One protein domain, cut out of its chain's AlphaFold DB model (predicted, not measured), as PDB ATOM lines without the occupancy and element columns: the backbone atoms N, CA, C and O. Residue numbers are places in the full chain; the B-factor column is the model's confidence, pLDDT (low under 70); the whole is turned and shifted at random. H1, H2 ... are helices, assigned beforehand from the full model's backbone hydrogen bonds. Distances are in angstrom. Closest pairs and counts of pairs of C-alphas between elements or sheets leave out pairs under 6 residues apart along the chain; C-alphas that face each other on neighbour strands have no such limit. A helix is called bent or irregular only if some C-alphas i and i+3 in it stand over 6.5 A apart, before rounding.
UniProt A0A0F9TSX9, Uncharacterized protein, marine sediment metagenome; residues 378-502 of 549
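AT A GLANCE: This is residues 378 to 502 of the 549 residues of an uncharacterized protein of marine sediment metagenome (UniProt A0A0F9TSX9). A long helix, H2, makes a spine along the length of the domain, and the last helix, H7, folds back side by side with it, running the opposite way. Beside the spine four shorter helices stand in a row, H1, H5, H4 and H6, each touching the next; H1 and H5 also pack on the first half of H2, about perpendicular to it, and little H3 sits near its other end. The printed part has 125 residues with seven named helices, H1 to H7 in chain order, and no named strand; the class is all helix. The whole is compact, with a radius of gyration of the C-alphas of 14.0 A, and its outline, 43 by 28 by 26 A, is only just elongated.

IN THESE COORDINATES: Find C-alpha 379 at (-164.310, 34.750, 28.126); from there H1 runs to residue 390, 16.3 A away. H2 takes residues 398 to 420, from C-alpha 398 at (-176.275, 38.842, 33.649) over 31.9 A. Next come H3, residues 432 to 436, and H4, residues 443 to 448. H5, residues 458 to 467, is 14.5 A long and irregular: C-alphas 459 and 462 are 7.4 A apart. H6 is residues 481 to 487. H7, residues 490 to 501, covers 17.1 A and ends at C-alpha 501, (-176.139, 43.220, 21.079).

HOW THE PARTS SIT: Begin at H2, which with H5 is a hub, each touching three helices. H7 touches H2 at a shallow tilt of 12 degrees, opposite ways; their closest C-alphas, Ile 413 and Thr 490, are 5.5 A apart. H1, with residues 384 to 388 alone, touches residues 398 to 405 of H2, about perpendicular at 81 degrees; look at C-alphas 388 and 401, the closest, 6.3 A apart. Residues 401 to 409 of H2 touch H5, about perpendicular at 80 degrees, closest at the C-alphas of Met 405 and Ser 459, 5.7 A. H5 touches H1 at a shallow tilt of 31 degrees, opposite ways, with the C-alphas of Ala 387 and Ser 459 closest at 4.1 A. H4 and H5 form a helical hairpin at 24 degrees, closest at the C-alphas of Leu 447 and Thr 458, 5.4 A. H4 touches H6 at a steep tilt of 69 degrees, only just short of about perpendicular; the C-alphas of Phe 443 and Ala 481 are closest, 3.8 A. H3 is close to H2 but not clearly touching, with C-alphas 419 and 434 closest at 6.0 A. H7 is apart from H1 and H5, for instance. The helix packing is part aligned, part crossed. Every O i to N i+4 pair is within hydrogen-bond range in H1, H2, H3, H4, H6 and H7; in H5 4 of 6 are.

THE WHOLE: The two C-alphas farthest apart, those of Asp 395 and Met 428, are 44.6 A apart. The printed part has no cut. The links from H2 to H3 and from H5 to H6 are long, the latter being residues 468 to 480; H6 to H7 is tight. The mean pLDDT of the printed part is 93.2, and no printed residue is under 70.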
ATOM      1  N   PRO A 378    -165.287  30.397  30.116       88.88
ATOM      2  CA  PRO A 378    -165.332  31.117  28.846       88.88
ATOM      3  C   PRO A 378    -165.199  32.630  29.031       88.88
ATOM      4  O   PRO A 378    -165.721  33.197  29.993       88.88
ATOM      5  N   TYR A 379    -164.562  33.306  28.075       88.88
ATOM      6  CA  TYR A 379    -164.310  34.750  28.126       88.88
ATOM      7  C   TYR A 379    -165.572  35.589  28.382       88.88
ATOM      8  O   TYR A 379    -165.560  36.464  29.244       88.88
ATOM      9  N   GLY A 380    -166.682  35.284  27.700       86.44
ATOM     10  CA  GLY A 380    -167.952  35.990  27.911       86.44
ATOM     11  C   GLY A 380    -168.485  35.848  29.342       86.44
ATOM     12  O   GLY A 380    -168.937  36.822  29.939       86.44
ATOM     13  N   ALA A 381    -168.363  34.657  29.936       87.50
ATOM     14  CA  ALA A 381    -168.748  34.432  31.327       87.50
ATOM     15  C   ALA A 381    -167.803  35.158  32.297       87.50
ATOM     16  O   ALA A 381    -168.259  35.732  33.287       87.50
ATOM     17  N   TYR A 382    -166.500  35.172  32.000       91.25
ATOM     18  CA  TYR A 382    -165.501  35.866  32.807       91.25
ATOM     19  C   TYR A 382    -165.774  37.365  32.905       91.25
ATOM     20  O   TYR A 382    -165.821  37.884  34.016       91.25
ATOM     21  N   ILE A 383    -166.001  38.056  31.783       93.19
ATOM     22  CA  ILE A 383    -166.193  39.515  31.812       93.19
ATOM     23  C   ILE A 383    -167.449  39.909  32.599       93.19
ATOM     24  O   ILE A 383    -167.401  40.865  33.367       93.19
ATOM     25  N   ILE A 384    -168.533  39.131  32.490       92.69
ATOM     26  CA  ILE A 384    -169.782  39.378  33.222       92.69
ATOM     27  C   ILE A 384    -169.583  39.111  34.717       92.69
ATOM     28  O   ILE A 384    -169.938  39.947  35.545       92.69
ATOM     29  N   ARG A 385    -168.988  37.968  35.084       91.56
ATOM     30  CA  ARG A 385    -168.739  37.632  36.497       91.56
ATOM     31  C   ARG A 385    -167.781  38.618  37.149       91.56
ATOM     32  O   ARG A 385    -168.043  39.074  38.255       91.56
ATOM     33  N   LYS A 386    -166.697  38.983  36.460       94.19
ATOM     34  CA  LYS A 386    -165.735  39.969  36.952       94.19
ATOM     35  C   LYS A 386    -166.421  41.313  37.180       94.19
ATOM     36  O   LYS A 386    -166.311  41.848  38.273       94.19
ATOM     37  N   ALA A 387    -167.205  41.799  36.217       96.06
ATOM     38  CA  ALA A 387    -167.976  43.030  36.375       96.06
ATOM     39  C   ALA A 387    -168.944  42.972  37.571       96.06
ATOM     40  O   ALA A 387    -169.003  43.914  38.354       96.06
ATOM     41  N   ALA A 388    -169.663  41.861  37.756       94.94
ATOM     42  CA  ALA A 388    -170.566  41.673  38.893       94.94
ATOM     43  C   ALA A 388    -169.839  41.776  40.246       94.94
ATOM     44  O   ALA A 388    -170.342  42.425  41.163       94.94
ATOM     45  N   MET A 389    -168.643  41.187  40.354       93.38
ATOM     46  CA  MET A 389    -167.814  41.259  41.563       93.38
ATOM     47  C   MET A 389    -167.296  42.676  41.824       93.38
ATOM     48  O   MET A 389    -167.416  43.169  42.942       93.38
ATOM     49  N   GLU A 390    -166.783  43.357  40.795       94.75
ATOM     50  CA  GLU A 390    -166.265  44.731  40.907       94.75
ATOM     51  C   GLU A 390    -167.356  45.759  41.248       94.75
ATOM     52  O   GLU A 390    -167.083  46.795  41.854       94.75
ATOM     53  N   LEU A 391    -168.608  45.465  40.887       93.94
ATOM     54  CA  LEU A 391    -169.782  46.265  41.236       93.94
ATOM     55  C   LEU A 391    -170.364  45.919  42.621       93.94
ATOM     56  O   LEU A 391    -171.360  46.519  43.024       93.94
ATOM     57  N   GLY A 392    -169.805  44.932  43.333       92.94
ATOM     58  CA  GLY A 392    -170.357  44.442  44.601       92.94
ATOM     59  C   GLY A 392    -171.742  43.798  44.456       92.94
ATOM     60  O   GLY A 392    -172.532  43.805  45.399       92.94
ATOM     61  N   ALA A 393    -172.058  43.266  43.273       93.44
ATOM     62  CA  ALA A 393    -173.364  42.720  42.915       93.44
ATOM     63  C   ALA A 393    -173.252  41.299  42.317       93.44
ATOM     64  O   ALA A 393    -173.726  41.074  41.200       93.44
ATOM     65  N   PRO A 394    -172.645  40.330  43.037       90.69
ATOM     66  CA  PRO A 394    -172.348  38.988  42.522       90.69
ATOM     67  C   PRO A 394    -173.587  38.211  42.050       90.69
ATOM     68  O   PRO A 394    -173.499  37.443  41.096       90.69
ATOM     69  N   ASP A 395    -174.741  38.454  42.677       90.44
ATOM     70  CA  ASP A 395    -176.004  37.762  42.387       90.44
ATOM     71  C   ASP A 395    -176.884  38.501  41.360       90.44
ATOM     72  O   ASP A 395    -178.028  38.115  41.106       90.44
ATOM     73  N   ALA A 396    -176.401  39.609  40.785       92.75
ATOM     74  CA  ALA A 396    -177.177  40.363  39.810       92.75
ATOM     75  C   ALA A 396    -177.381  39.555  38.512       92.75
ATOM     76  O   ALA A 396    -176.450  38.907  38.030       92.75
ATOM     77  N   PRO A 397    -178.567  39.641  37.874       93.69
ATOM     78  CA  PRO A 397    -178.803  38.979  36.596       93.69
ATOM     79  C   PRO A 397    -177.785  39.423  35.530       93.69
ATOM     80  O   PRO A 397    -177.546  40.632  35.415       93.69
ATOM     81  N   PRO A 398    -177.257  38.509  34.686       90.81
ATOM     82  CA  PRO A 398    -176.275  38.842  33.649       90.81
ATOM     83  C   PRO A 398    -176.677  40.029  32.773       90.81
ATOM     84  O   PRO A 398    -175.865  40.916  32.533       90.81
ATOM     85  N   GLN A 399    -177.952  40.119  32.380       92.88
ATOM     86  CA  GLN A 399    -178.444  41.225  31.557       92.88
ATOM     87  C   GLN A 399    -178.299  42.594  32.243       92.88
ATOM     88  O   GLN A 399    -177.981  43.585  31.592       92.88
ATOM     89  N   LYS A 400    -178.482  42.662  33.570       95.56
ATOM     90  CA  LYS A 400    -178.291  43.901  34.339       95.56
ATOM     91  C   LYS A 400    -176.819  44.319  34.366       95.56
ATOM     92  O   LYS A 400    -176.520  45.516  34.327       95.56
ATOM     93  N   ILE A 401    -175.915  43.343  34.426       96.25
ATOM     94  CA  ILE A 401    -174.472  43.576  34.365       96.25
ATOM     95  C   ILE A 401    -174.072  44.058  32.971       96.25
ATOM     96  O   ILE A 401    -173.459  45.116  32.869       96.25
ATOM     97  N   ILE A 402    -174.510  43.373  31.911       94.44
ATOM     98  CA  ILE A 402    -174.254  43.764  30.515       94.44
ATOM     99  C   ILE A 402    -174.732  45.195  30.261       94.44
ATOM    100  O   ILE A 402    -173.952  46.027  29.813       94.44
ATOM    101  N   SER A 403    -175.965  45.539  30.649       95.38
ATOM    102  CA  SER A 403    -176.468  46.909  30.487       95.38
ATOM    103  C   SER A 403    -175.689  47.947  31.299       95.38
ATOM    104  O   SER A 403    -175.678  49.123  30.943       95.38
ATOM    105  N   THR A 404    -175.051  47.557  32.406       96.44
ATOM    106  CA  THR A 404    -174.132  48.443  33.138       96.44
ATOM    107  C   THR A 404    -172.824  48.625  32.377       96.44
ATOM    108  O   THR A 404    -172.407  49.761  32.184       96.44
ATOM    109  N   MET A 405    -172.246  47.543  31.854       96.94
ATOM    110  CA  MET A 405    -171.038  47.597  31.026       96.94
ATOM    111  C   MET A 405    -171.243  48.427  29.749       96.94
ATOM    112  O   MET A 405    -170.368  49.205  29.390       96.94
ATOM    113  N   GLU A 406    -172.397  48.328  29.081       96.06
ATOM    114  CA  GLU A 406    -172.733  49.168  27.918       96.06
ATOM    115  C   GLU A 406    -172.749  50.665  28.277       96.06
ATOM    116  O   GLU A 406    -172.198  51.498  27.548       96.06
ATOM    117  N   ARG A 407    -173.353  51.020  29.421       96.19
ATOM    118  CA  ARG A 407    -173.357  52.404  29.922       96.19
ATOM    119  C   ARG A 407    -171.952  52.872  30.276       96.19
ATOM    120  O   ARG A 407    -171.596  53.992  29.920       96.19
ATOM    121  N   ASP A 408    -171.152  52.036  30.928       97.62
ATOM    122  CA  ASP A 408    -169.783  52.396  31.286       97.62
ATOM    123  C   ASP A 408    -168.877  52.496  30.056       97.62
ATOM    124  O   ASP A 408    -168.054  53.402  30.004       97.62
ATOM    125  N   LEU A 409    -169.065  51.677  29.015       97.31
ATOM    126  CA  LEU A 409    -168.373  51.859  27.730       97.31
ATOM    127  C   LEU A 409    -168.775  53.176  27.054       97.31
ATOM    128  O   LEU A 409    -167.922  53.881  26.521       97.31
ATOM    129  N   THR A 410    -170.053  53.552  27.121       96.81
ATOM    130  CA  THR A 410    -170.521  54.850  26.607       96.81
ATOM    131  C   THR A 410    -169.876  56.012  27.373       96.81
ATOM    132  O   THR A 410    -169.398  56.972  26.770       96.81
ATOM    133  N   ARG A 411    -169.796  55.914  28.709       96.31
ATOM    134  CA  ARG A 411    -169.103  56.901  29.559       96.31
ATOM    135  C   ARG A 411    -167.601  56.934  29.272       96.31
ATOM    136  O   ARG A 411    -167.026  58.013  29.195       96.31
ATOM    137  N   TYR A 412    -166.984  55.771  29.071       97.19
ATOM    138  CA  TYR A 412    -165.583  55.633  28.685       97.19
ATOM    139  C   TYR A 412    -165.287  56.373  27.375       97.19
ATOM    140  O   TYR A 412    -164.332  57.142  27.330       97.19
ATOM    141  N   ILE A 413    -166.121  56.196  26.342       96.88
ATOM    142  CA  ILE A 413    -165.987  56.903  25.057       96.88
ATOM    143  C   ILE A 413    -166.029  58.418  25.277       96.88
ATOM    144  O   ILE A 413    -165.106  59.118  24.862       96.88
ATOM    145  N   ALA A 414    -167.043  58.916  25.990       95.69
ATOM    146  CA  ALA A 414    -167.190  60.346  26.253       95.69
ATOM    147  C   ALA A 414    -165.986  60.928  27.019       95.69
ATOM    148  O   ALA A 414    -165.465  61.980  26.655       95.69
ATOM    149  N   LEU A 415    -165.500  60.224  28.048       94.94
ATOM    150  CA  LEU A 415    -164.321  60.635  28.816       94.94
ATOM    151  C   LEU A 415    -163.051  60.611  27.965       94.94
ATOM    152  O   LEU A 415    -162.236  61.528  28.042       94.94
ATOM    153  N   ARG A 416    -162.869  59.574  27.144       95.44
ATOM    154  CA  ARG A 416    -161.724  59.466  26.242       95.44
ATOM    155  C   ARG A 416    -161.688  60.640  25.268       95.44
ATOM    156  O   ARG A 416    -160.627  61.229  25.089       95.44
ATOM    157  N   GLU A 417    -162.817  60.983  24.658       95.00
ATOM    158  CA  GLU A 417    -162.915  62.110  23.724       95.00
ATOM    159  C   GLU A 417    -162.712  63.455  24.418       95.00
ATOM    160  O   GLU A 417    -162.020  64.317  23.884       95.00
ATOM    161  N   GLU A 418    -163.223  63.626  25.638       94.12
ATOM    162  CA  GLU A 418    -162.955  64.827  26.430       94.12
ATOM    163  C   GLU A 418    -161.455  64.983  26.740       94.12
ATOM    164  O   GLU A 418    -160.908  66.087  26.684       94.12
ATOM    165  N   LEU A 419    -160.779  63.883  27.084       94.75
ATOM    166  CA  LEU A 419    -159.389  63.905  27.539       94.75
ATOM    167  C   LEU A 419    -158.380  63.948  26.389       94.75
ATOM    168  O   LEU A 419    -157.388  64.668  26.494       94.75
ATOM    169  N   LEU A 420    -158.599  63.173  25.325       94.69
ATOM    170  CA  LEU A 420    -157.662  63.007  24.206       94.69
ATOM    171  C   LEU A 420    -158.138  63.667  22.902       94.69
ATOM    172  O   LEU A 420    -157.352  63.820  21.970       94.69
ATOM    173  N   GLY A 421    -159.406  64.060  22.797       91.31
ATOM    174  CA  GLY A 421    -159.993  64.488  21.530       91.31
ATOM    175  C   GLY A 421    -160.126  63.344  20.517       91.31
ATOM    176  O   GLY A 421    -160.126  62.160  20.862       91.31
ATOM    177  N   HIS A 422    -160.240  63.717  19.240       87.19
ATOM    178  CA  HIS A 422    -160.500  62.782  18.136       87.19
ATOM    179  C   HIS A 422    -159.258  62.441  17.297       87.19
ATOM    180  O   HIS A 422    -159.346  61.630  16.379       87.19
ATOM    181  N   HIS A 423    -158.105  63.053  17.585       84.50
ATOM    182  CA  HIS A 423    -156.881  62.809  16.824       84.50
ATOM    183  C   HIS A 423    -156.301  61.429  17.144       84.50
ATOM    184  O   HIS A 423    -156.228  61.014  18.302       84.50
ATOM    185  N   THR A 424    -155.871  60.733  16.096       88.56
ATOM    186  CA  THR A 424    -155.207  59.432  16.173       88.56
ATOM    187  C   THR A 424    -153.840  59.501  15.493       88.56
ATOM    188  O   THR A 424    -153.713  60.213  14.497       88.56
ATOM    189  N   PRO A 425    -152.841  58.742  15.966       92.06
ATOM    190  CA  PRO A 425    -152.931  57.792  17.076       92.06
ATOM    191  C   PRO A 425    -152.816  58.473  18.443       92.06
ATOM    192  O   PRO A 425    -153.189  57.881  19.444       92.06
ATOM    193  N   MET A 426    -152.342  59.720  18.495       92.88
ATOM    194  CA  MET A 426    -152.145  60.485  19.727       92.88
ATOM    195  C   MET A 426    -152.714  61.907  19.611       92.88
ATOM    196  O   MET A 426    -152.824  62.429  18.500       92.88
ATOM    197  N   PRO A 427    -153.049  62.573  20.731       92.50
ATOM    198  CA  PRO A 427    -153.476  63.968  20.701       92.50
ATOM    199  C   PRO A 427    -152.327  64.902  20.310       92.50
ATOM    200  O   PRO A 427    -151.194  64.753  20.776       92.50
ATOM    201  N   MET A 428    -152.643  65.937  19.528       89.19
ATOM    202  CA  MET A 428    -151.642  66.893  19.038       89.19
ATOM    203  C   MET A 428    -151.053  67.797  20.121       89.19
ATOM    204  O   MET A 428    -149.935  68.294  19.999       89.19
ATOM    205  N   VAL A 429    -151.798  67.998  21.201       91.88
ATOM    206  CA  VAL A 429    -151.359  68.750  22.377       91.88
ATOM    207  C   VAL A 429    -151.421  67.853  23.609       91.88
ATOM    208  O   VAL A 429    -152.264  66.955  23.657       91.88
ATOM    209  N   PRO A 430    -150.569  68.084  24.625       95.25
ATOM    210  CA  PRO A 430    -150.624  67.295  25.845       95.25
ATOM    211  C   PRO A 430    -152.019  67.337  26.486       95.25
ATOM    212  O   PRO A 430    -152.514  68.441  26.748       95.25
ATOM    213  N   PRO A 431    -152.643  66.184  26.798       95.44
ATOM    214  CA  PRO A 431    -153.923  66.108  27.492       95.44
ATOM    215  C   PRO A 431    -153.733  66.476  28.969       95.44
ATOM    216  O   PRO A 431    -153.705  65.633  29.862       95.44
ATOM    217  N   ARG A 432    -153.560  67.775  29.243       95.12
ATOM    218  CA  ARG A 432    -153.234  68.296  30.583       95.12
ATOM    219  C   ARG A 432    -154.261  67.899  31.633       95.12
ATOM    220  O   ARG A 432    -153.874  67.671  32.772       95.12
ATOM    221  N   LYS A 433    -155.541  67.814  31.248       93.88
ATOM    222  CA  LYS A 433    -156.611  67.363  32.143       93.88
ATOM    223  C   LYS A 433    -156.299  65.961  32.665       93.88
ATOM    224  O   LYS A 433    -156.229  65.802  33.870       93.88
ATOM    225  N   LEU A 434    -155.986  65.008  31.781       95.12
ATOM    226  CA  LEU A 434    -155.604  63.650  32.177       95.12
ATOM    227  C   LEU A 434    -154.407  63.667  33.134       95.12
ATOM    228  O   LEU A 434    -154.482  63.098  34.212       95.12
ATOM    229  N   PHE A 435    -153.318  64.347  32.776       94.31
ATOM    230  CA  PHE A 435    -152.068  64.282  33.548       94.31
ATOM    231  C   PHE A 435    -152.074  65.024  34.883       94.31
ATOM    232  O   PHE A 435    -151.161  64.831  35.685       94.31
ATOM    233  N   ASN A 436    -153.068  65.873  35.129       90.44
ATOM    234  CA  ASN A 436    -153.230  66.535  36.418       90.44
ATOM    235  C   ASN A 436    -154.058  65.701  37.406       90.44
ATOM    236  O   ASN A 436    -154.049  66.010  38.598       90.44
ATOM    237  N   GLU A 437    -154.730  64.646  36.941       90.75
ATOM    238  CA  GLU A 437    -155.493  63.744  37.797       90.75
ATOM    239  C   GLU A 437    -154.598  62.655  38.390       90.75
ATOM    240  O   GLU A 437    -153.651  62.164  37.768       90.75
ATOM    241  N   LYS A 438    -154.914  62.218  39.613       88.69
ATOM    242  CA  LYS A 438    -154.200  61.085  40.229       88.69
ATOM    243  C   LYS A 438    -154.419  59.786  39.463       88.69
ATOM    244  O   LYS A 438    -153.540  58.929  39.493       88.69
ATOM    245  N   SER A 439    -155.556  59.675  38.786       90.75
ATOM    246  CA  SER A 439    -155.967  58.513  38.012       90.75
ATOM    247  C   SER A 439    -155.198  58.306  36.710       90.75
ATOM    248  O   SER A 439    -155.364  57.275  36.066       90.75
ATOM    249  N   SER A 440    -154.310  59.233  36.332       93.94
ATOM    250  CA  SER A 440    -153.409  59.040  35.191       93.94
ATOM    251  C   SER A 440    -152.359  57.952  35.423       93.94
ATOM    252  O   SER A 440    -151.861  57.376  34.451       93.94
ATOM    253  N   GLN A 441    -152.035  57.674  36.694       95.38
ATOM    254  CA  GLN A 441    -150.919  56.816  37.109       95.38
ATOM    255  C   GLN A 441    -151.012  55.402  36.552       95.38
ATOM    256  O   GLN A 441    -150.008  54.873  36.077       95.38
ATOM    257  N   SER A 442    -152.206  54.812  36.572       97.69
ATOM    258  CA  SER A 442    -152.455  53.518  35.957       97.69
ATOM    259  C   SER A 442    -153.814  53.467  35.271       97.69
ATOM    260  O   SER A 442    -154.742  54.200  35.618       97.69
ATOM    261  N   PHE A 443    -153.962  52.576  34.293       97.88
ATOM    262  CA  PHE A 443    -155.244  52.387  33.629       97.88
ATOM    263  C   PHE A 443    -156.307  51.851  34.598       97.88
ATOM    264  O   PHE A 443    -157.477  52.205  34.483       97.88
ATOM    265  N   LEU A 444    -155.910  51.068  35.606       97.62
ATOM    266  CA  LEU A 444    -156.808  50.649  36.677       97.62
ATOM    267  C   LEU A 444    -157.275  51.833  37.534       97.62
ATOM    268  O   LEU A 444    -158.464  51.894  37.848       97.62
ATOM    269  N   ASP A 445    -156.391  52.772  37.884       97.69
ATOM    270  CA  ASP A 445    -156.781  53.964  38.648       97.69
ATOM    271  C   ASP A 445    -157.798  54.802  37.864       97.69
ATOM    272  O   ASP A 445    -158.797  55.239  38.428       97.69
ATOM    273  N   PHE A 446    -157.610  54.952  36.548       97.56
ATOM    274  CA  PHE A 446    -158.584  55.605  35.665       97.56
ATOM    275  C   PHE A 446    -159.963  54.939  35.673       97.56
ATOM    276  O   PHE A 446    -160.982  55.635  35.694       97.56
ATOM    277  N   LEU A 447    -160.013  53.605  35.665       97.75
ATOM    278  CA  LEU A 447    -161.277  52.864  35.719       97.75
ATOM    279  C   LEU A 447    -161.928  52.920  37.108       97.75
ATOM    280  O   LEU A 447    -163.153  52.889  37.210       97.75
ATOM    281  N   SER A 448    -161.120  52.992  38.163       96.88
ATOM    282  CA  SER A 448    -161.577  52.903  39.555       96.88
ATOM    283  C   SER A 448    -161.948  54.252  40.162       96.88
ATOM    284  O   SER A 448    -162.619  54.297  41.190       96.88
ATOM    285  N   GLU A 449    -161.513  55.350  39.550       95.06
ATOM    286  CA  GLU A 449    -161.752  56.689  40.067       95.06
ATOM    287  C   GLU A 449    -163.249  57.031  40.078       95.06
ATOM    288  O   GLU A 449    -163.938  56.995  39.053       95.06
ATOM    289  N   GLU A 450    -163.739  57.382  41.265       92.75
ATOM    290  CA  GLU A 450    -165.110  57.828  41.482       92.75
ATOM    291  C   GLU A 450    -165.349  59.175  40.790       92.75
ATOM    292  O   GLU A 450    -164.529  60.097  40.840       92.75
ATOM    293  N   ARG A 451    -166.473  59.280  40.088       88.19
ATOM    294  CA  ARG A 451    -166.855  60.447  39.290       88.19
ATOM    295  C   ARG A 451    -167.907  61.270  40.050       88.19
ATOM    296  O   ARG A 451    -168.575  60.736  40.931       88.19
ATOM    297  N   PRO A 452    -168.128  62.553  39.699       85.06
ATOM    298  CA  PRO A 452    -169.111  63.406  40.384       85.06
ATOM    299  C   PRO A 452    -170.558  62.886  40.381       85.06
ATOM    300  O   PRO A 452    -171.357  63.302  41.214       85.06
ATOM    301  N   ASP A 453    -170.904  61.990  39.454       82.44
ATOM    302  CA  ASP A 453    -172.198  61.302  39.401       82.44
ATOM    303  C   ASP A 453    -172.272  60.064  40.325       82.44
ATOM    304  O   ASP A 453    -173.262  59.334  40.296       82.44
ATOM    305  N   GLY A 454    -171.239  59.825  41.143       74.81
ATOM    306  CA  GLY A 454    -171.116  58.696  42.067       74.81
ATOM    307  C   GLY A 454    -170.757  57.362  41.400       74.81
ATOM    308  O   GLY A 454    -170.734  56.335  42.073       74.81
ATOM    309  N   GLY A 455    -170.510  57.341  40.085       86.50
ATOM    310  CA  GLY A 455    -170.123  56.131  39.355       86.50
ATOM    311  C   GLY A 455    -168.618  56.038  39.098       86.50
ATOM    312  O   GLY A 455    -167.913  57.038  39.093       86.50
ATOM    313  N   ASN A 456    -168.131  54.844  38.782       95.25
ATOM    314  CA  ASN A 456    -166.796  54.592  38.223       95.25
ATOM    315  C   ASN A 456    -166.951  53.723  36.956       95.25
ATOM    316  O   ASN A 456    -168.056  53.651  36.417       95.25
ATOM    317  N   LEU A 457    -165.872  53.121  36.450       97.88
ATOM    318  CA  LEU A 457    -165.875  52.242  35.273       97.88
ATOM    319  C   LEU A 457    -165.366  50.825  35.606       97.88
ATOM    320  O   LEU A 457    -164.869  50.118  34.724       97.88
ATOM    321  N   THR A 458    -165.449  50.386  36.869       97.62
ATOM    322  CA  THR A 458    -164.847  49.112  37.312       97.62
ATOM    323  C   THR A 458    -165.508  47.889  36.676       97.62
ATOM    324  O   THR A 458    -164.867  46.846  36.526       97.62
ATOM    325  N   SER A 459    -166.743  48.025  36.180       97.38
ATOM    326  CA  SER A 459    -167.418  46.982  35.396       97.38
ATOM    327  C   SER A 459    -166.641  46.576  34.130       97.38
ATOM    328  O   SER A 459    -166.819  45.473  33.615       97.38
ATOM    329  N   LEU A 460    -165.732  47.429  33.644       98.00
ATOM    330  CA  LEU A 460    -164.917  47.183  32.452       98.00
ATOM    331  C   LEU A 460    -163.591  46.463  32.741       98.00
ATOM    332  O   LEU A 460    -162.900  46.087  31.794       98.00
ATOM    333  N   ILE A 461    -163.219  46.237  34.008       97.19
ATOM    334  CA  ILE A 461    -161.904  45.679  34.377       97.19
ATOM    335  C   ILE A 461    -161.663  44.325  33.704       97.19
ATOM    336  O   ILE A 461    -160.655  44.165  33.021       97.19
ATOM    337  N   GLY A 462    -162.586  43.365  33.827       95.00
ATOM    338  CA  GLY A 462    -162.406  42.028  33.240       95.00
ATOM    339  C   GLY A 462    -162.322  42.043  31.710       95.00
ATOM    340  O   GLY A 462    -161.511  41.331  31.119       95.00
ATOM    341  N   LEU A 463    -163.124  42.901  31.072       94.94
ATOM    342  CA  LEU A 463    -163.104  43.133  29.627       94.94
ATOM    343  C   LEU A 463    -161.735  43.662  29.174       94.94
ATOM    344  O   LEU A 463    -161.125  43.116  28.253       94.94
ATOM    345  N   LEU A 464    -161.231  44.699  29.842       95.44
ATOM    346  CA  LEU A 464    -159.988  45.374  29.475       95.44
ATOM    347  C   LEU A 464    -158.742  44.589  29.891       95.44
ATOM    348  O   LEU A 464    -157.724  44.658  29.212       95.44
ATOM    349  N   GLN A 465    -158.815  43.774  30.939       93.00
ATOM    350  CA  GLN A 465    -157.715  42.906  31.349       93.00
ATOM    351  C   GLN A 465    -157.383  41.879  30.260       93.00
ATOM    352  O   GLN A 465    -156.211  41.640  29.981       93.00
ATOM    353  N   TYR A 466    -158.395  41.326  29.583       91.25
ATOM    354  CA  TYR A 466    -158.156  40.542  28.373       91.25
ATOM    355  C   TYR A 466    -157.835  41.447  27.178       91.25
ATOM    356  O   TYR A 466    -156.785  41.290  26.570       91.25
ATOM    357  N   GLY A 467    -158.693  42.419  26.846       89.81
ATOM    358  CA  GLY A 467    -158.575  43.223  25.619       89.81
ATOM    359  C   GLY A 467    -157.306  44.083  25.500       89.81
ATOM    360  O   GLY A 467    -156.926  44.459  24.388       89.81
ATOM    361  N   TYR A 468    -156.647  44.373  26.624       93.31
ATOM    362  CA  TYR A 468    -155.397  45.125  26.706       93.31
ATOM    363  C   TYR A 468    -154.223  44.220  27.099       93.31
ATOM    364  O   TYR A 468    -153.280  44.045  26.327       93.31
ATOM    365  N   SER A 469    -154.267  43.616  28.292       92.56
ATOM    366  CA  SER A 469    -153.070  43.004  28.881       92.56
ATOM    367  C   SER A 469    -152.646  41.706  28.190       92.56
ATOM    368  O   SER A 469    -151.446  41.457  28.089       92.56
ATOM    369  N   VAL A 470    -153.578  40.924  27.622       89.25
ATOM    370  CA  VAL A 470    -153.229  39.691  26.880       89.25
ATOM    371  C   VAL A 470    -152.313  39.953  25.679       89.25
ATOM    372  O   VAL A 470    -151.634  39.042  25.218       89.25
ATOM    373  N   GLN A 471    -152.291  41.188  25.174       88.50
ATOM    374  CA  GLN A 471    -151.490  41.581  24.016       88.50
ATOM    375  C   GLN A 471    -150.023  41.865  24.366       88.50
ATOM    376  O   GLN A 471    -149.221  42.114  23.474       88.50
ATOM    377  N   GLY A 472    -149.663  41.849  25.654       91.19
ATOM    378  CA  GLY A 472    -148.302  42.134  26.107       91.19
ATOM    379  C   GLY A 472    -148.002  43.617  26.350       91.19
ATOM    380  O   GLY A 472    -146.848  43.971  26.563       91.19
ATOM    381  N   TYR A 473    -149.014  44.491  26.390       94.06
ATOM    382  CA  TYR A 473    -148.850  45.929  26.680       94.06
ATOM    383  C   TYR A 473    -148.732  46.260  28.179       94.06
ATOM    384  O   TYR A 473    -148.898  47.407  28.594       94.06
ATOM    385  N   GLY A 474    -148.465  45.255  29.014       93.25
ATOM    386  CA  GLY A 474    -148.440  45.384  30.467       93.25
ATOM    387  C   GLY A 474    -149.816  45.228  31.118       93.25
ATOM    388  O   GLY A 474    -150.828  44.909  30.488       93.25
ATOM    389  N   THR A 475    -149.849  45.409  32.434       95.50
ATOM    390  CA  THR A 475    -151.037  45.169  33.263       95.50
ATOM    391  C   THR A 475    -151.794  46.473  33.492       95.50
ATOM    392  O   THR A 475    -151.175  47.532  33.584       95.50
ATOM    393  N   LEU A 476    -153.118  46.405  33.674       97.12
ATOM    394  CA  LEU A 476    -153.926  47.595  33.992       97.12
ATOM    395  C   LEU A 476    -153.411  48.344  35.236       97.12
ATOM    396  O   LEU A 476    -153.499  49.565  35.292       97.12
ATOM    397  N   LYS A 477    -152.853  47.610  36.211       95.38
ATOM    398  CA  LYS A 477    -152.286  48.142  37.462       95.38
ATOM    399  C   LYS A 477    -151.005  48.952  37.269       95.38
ATOM    400  O   LYS A 477    -150.715  49.813  38.086       95.38
ATOM    401  N   ASN A 478    -150.219  48.635  36.243       93.25
ATOM    402  CA  ASN A 478    -148.869  49.180  36.095       93.25
ATOM    403  C   ASN A 478    -148.732  50.124  34.903       93.25
ATOM    404  O   ASN A 478    -147.807  50.929  34.884       93.25
ATOM    405  N   ILE A 479    -149.605  50.015  33.901       96.56
ATOM    406  CA  ILE A 479    -149.496  50.843  32.706       96.56
ATOM    407  C   ILE A 479    -150.225  52.178  32.887       96.56
ATOM    408  O   ILE A 479    -151.383  52.150  33.306       96.56
ATOM    409  N   PRO A 480    -149.621  53.334  32.543       97.75
ATOM    410  CA  PRO A 480    -150.307  54.621  32.620       97.75
ATOM    411  C   PRO A 480    -151.612  54.646  31.820       97.75
ATOM    412  O   PRO A 480    -151.686  54.107  30.711       97.75
ATOM    413  N   ALA A 481    -152.629  55.333  32.349       97.88
ATOM    414  CA  ALA A 481    -153.963  55.386  31.742       97.88
ATOM    415  C   ALA A 481    -153.946  55.898  30.295       97.88
ATOM    416  O   ALA A 481    -154.719  55.430  29.463       97.88
ATOM    417  N   TYR A 482    -153.019  56.812  29.985       97.75
ATOM    418  CA  TYR A 482    -152.790  57.330  28.636       97.75
ATOM    419  C   TYR A 482    -152.706  56.212  27.592       97.75
ATOM    420  O   TYR A 482    -153.430  56.240  26.606       97.75
ATOM    421  N   TYR A 483    -151.894  55.186  27.837       97.56
ATOM    422  CA  TYR A 483    -151.697  54.099  26.881       97.56
ATOM    423  C   TYR A 483    -152.926  53.200  26.733       97.56
ATOM    424  O   TYR A 483    -153.252  52.778  25.623       97.56
ATOM    425  N   GLY A 484    -153.660  52.983  27.828       96.19
ATOM    426  CA  GLY A 484    -154.969  52.331  27.797       96.19
ATOM    427  C   GLY A 484    -155.968  53.054  26.892       96.19
ATOM    428  O   GLY A 484    -156.643  52.424  26.080       96.19
ATOM    429  N   LEU A 485    -156.019  54.385  27.003       96.44
ATOM    430  CA  LEU A 485    -156.901  55.261  26.225       96.44
ATOM    431  C   LEU A 485    -156.490  55.387  24.747       96.44
ATOM    432  O   LEU A 485    -157.348  55.617  23.891       96.44
ATOM    433  N   ILE A 486    -155.203  55.238  24.429       95.75
ATOM    434  CA  ILE A 486    -154.715  55.207  23.042       95.75
ATOM    435  C   ILE A 486    -155.170  53.910  22.360       95.75
ATOM    436  O   ILE A 486    -155.851  53.974  21.338       95.75
ATOM    437  N   TRP A 487    -154.889  52.752  22.972       94.62
ATOM    438  CA  TRP A 487    -155.233  51.441  22.406       94.62
ATOM    439  C   TRP A 487    -156.740  51.220  22.265       94.62
ATOM    440  O   TRP A 487    -157.233  50.804  21.212       94.62
ATOM    441  N   VAL A 488    -157.494  51.488  23.332       93.88
ATOM    442  CA  VAL A 488    -158.943  51.271  23.352       93.88
ATOM    443  C   VAL A 488    -159.623  52.517  22.794       93.88
ATOM    444  O   VAL A 488    -160.149  53.368  23.506       93.88
ATOM    445  N   SER A 489    -159.560  52.650  21.471       93.50
ATOM    446  CA  SER A 489    -160.159  53.776  20.754       93.50
ATOM    447  C   SER A 489    -161.690  53.781  20.835       93.50
ATOM    448  O   SER A 489    -162.311  52.750  21.107       93.50
ATOM    449  N   THR A 490    -162.311  54.927  20.519       94.81
ATOM    450  CA  THR A 490    -163.776  55.047  20.401       94.81
ATOM    451  C   THR A 490    -164.349  53.941  19.514       94.81
ATOM    452  O   THR A 490    -165.246  53.215  19.931       94.81
ATOM    453  N   ARG A 491    -163.734  53.706  18.347       93.56
ATOM    454  CA  ARG A 491    -164.169  52.676  17.397       93.56
ATOM    455  C   ARG A 491    -164.097  51.254  17.963       93.56
ATOM    456  O   ARG A 491    -164.935  50.418  17.629       93.56
ATOM    457  N   VAL A 492    -163.095  50.953  18.793       92.44
ATOM    458  CA  VAL A 492    -162.993  49.647  19.465       92.44
ATOM    459  C   VAL A 492    -164.089  49.504  20.520       92.44
ATOM    460  O   VAL A 492    -164.756  48.473  20.555       92.44
ATOM    461  N   ALA A 493    -164.301  50.528  21.348       94.69
ATOM    462  CA  ALA A 493    -165.329  50.516  22.387       94.69
ATOM    463  C   ALA A 493    -166.748  50.393  21.801       94.69
ATOM    464  O   ALA A 493    -167.530  49.569  22.274       94.69
ATOM    465  N   GLU A 494    -167.057  51.131  20.731       94.75
ATOM    466  CA  GLU A 494    -168.324  51.027  19.992       94.75
ATOM    467  C   GLU A 494    -168.558  49.611  19.466       94.75
ATOM    468  O   GLU A 494    -169.621  49.035  19.679       94.75
ATOM    469  N   ALA A 495    -167.543  49.005  18.844       91.06
ATOM    470  CA  ALA A 495    -167.678  47.653  18.319       91.06
ATOM    471  C   ALA A 495    -167.896  46.602  19.421       91.06
ATOM    472  O   ALA A 495    -168.562  45.597  19.184       91.06
ATOM    473  N   ILE A 496    -167.359  46.823  20.628       91.50
ATOM    474  CA  ILE A 496    -167.643  45.967  21.788       91.50
ATOM    475  C   ILE A 496    -169.102  46.125  22.234       91.50
ATOM    476  O   ILE A 496    -169.751  45.118  22.509       91.50
ATOM    477  N   ILE A 497    -169.633  47.355  22.274       92.38
ATOM    478  CA  ILE A 497    -171.059  47.598  22.560       92.38
ATOM    479  C   ILE A 497    -171.930  46.869  21.532       92.38
ATOM    480  O   ILE A 497    -172.881  46.184  21.902       92.38
ATOM    481  N   ASP A 498    -171.599  46.981  20.245       89.88
ATOM    482  CA  ASP A 498    -172.346  46.301  19.188       89.88
ATOM    483  C   ASP A 498    -172.273  44.777  19.346       89.88
ATOM    484  O   ASP A 498    -173.289  44.099  19.204       89.88
ATOM    485  N   ALA A 499    -171.118  44.234  19.741       85.56
ATOM    486  CA  ALA A 499    -170.949  42.805  19.993       85.56
ATOM    487  C   ALA A 499    -171.724  42.283  21.218       85.56
ATOM    488  O   ALA A 499    -172.049  41.096  21.263       85.56
ATOM    489  N   PHE A 500    -172.057  43.134  22.198       84.75
ATOM    490  CA  PHE A 500    -172.990  42.757  23.270       84.75
ATOM    491  C   PHE A 500    -174.428  42.590  22.767       84.75
ATOM    492  O   PHE A 500    -175.184  41.811  23.348       84.75
ATOM    493  N   LYS A 501    -174.802  43.286  21.689       84.69
ATOM    494  CA  LYS A 501    -176.139  43.220  21.079       84.69
ATOM    495  C   LYS A 501    -176.230  42.136  20.011       84.69
ATOM    496  O   LYS A 501    -177.257  41.470  19.903       84.69
ATOM    497  N   ASP A 502    -175.166  41.970  19.231       80.81
ATOM    498  CA  ASP A 502    -175.034  40.940  18.209       80.81
ATOM    499  C   ASP A 502    -173.702  40.182  18.372       80.81
ATOM    500  O   ASP A 502    -172.655  40.638  17.897       80.81
TER     501      ASP A 502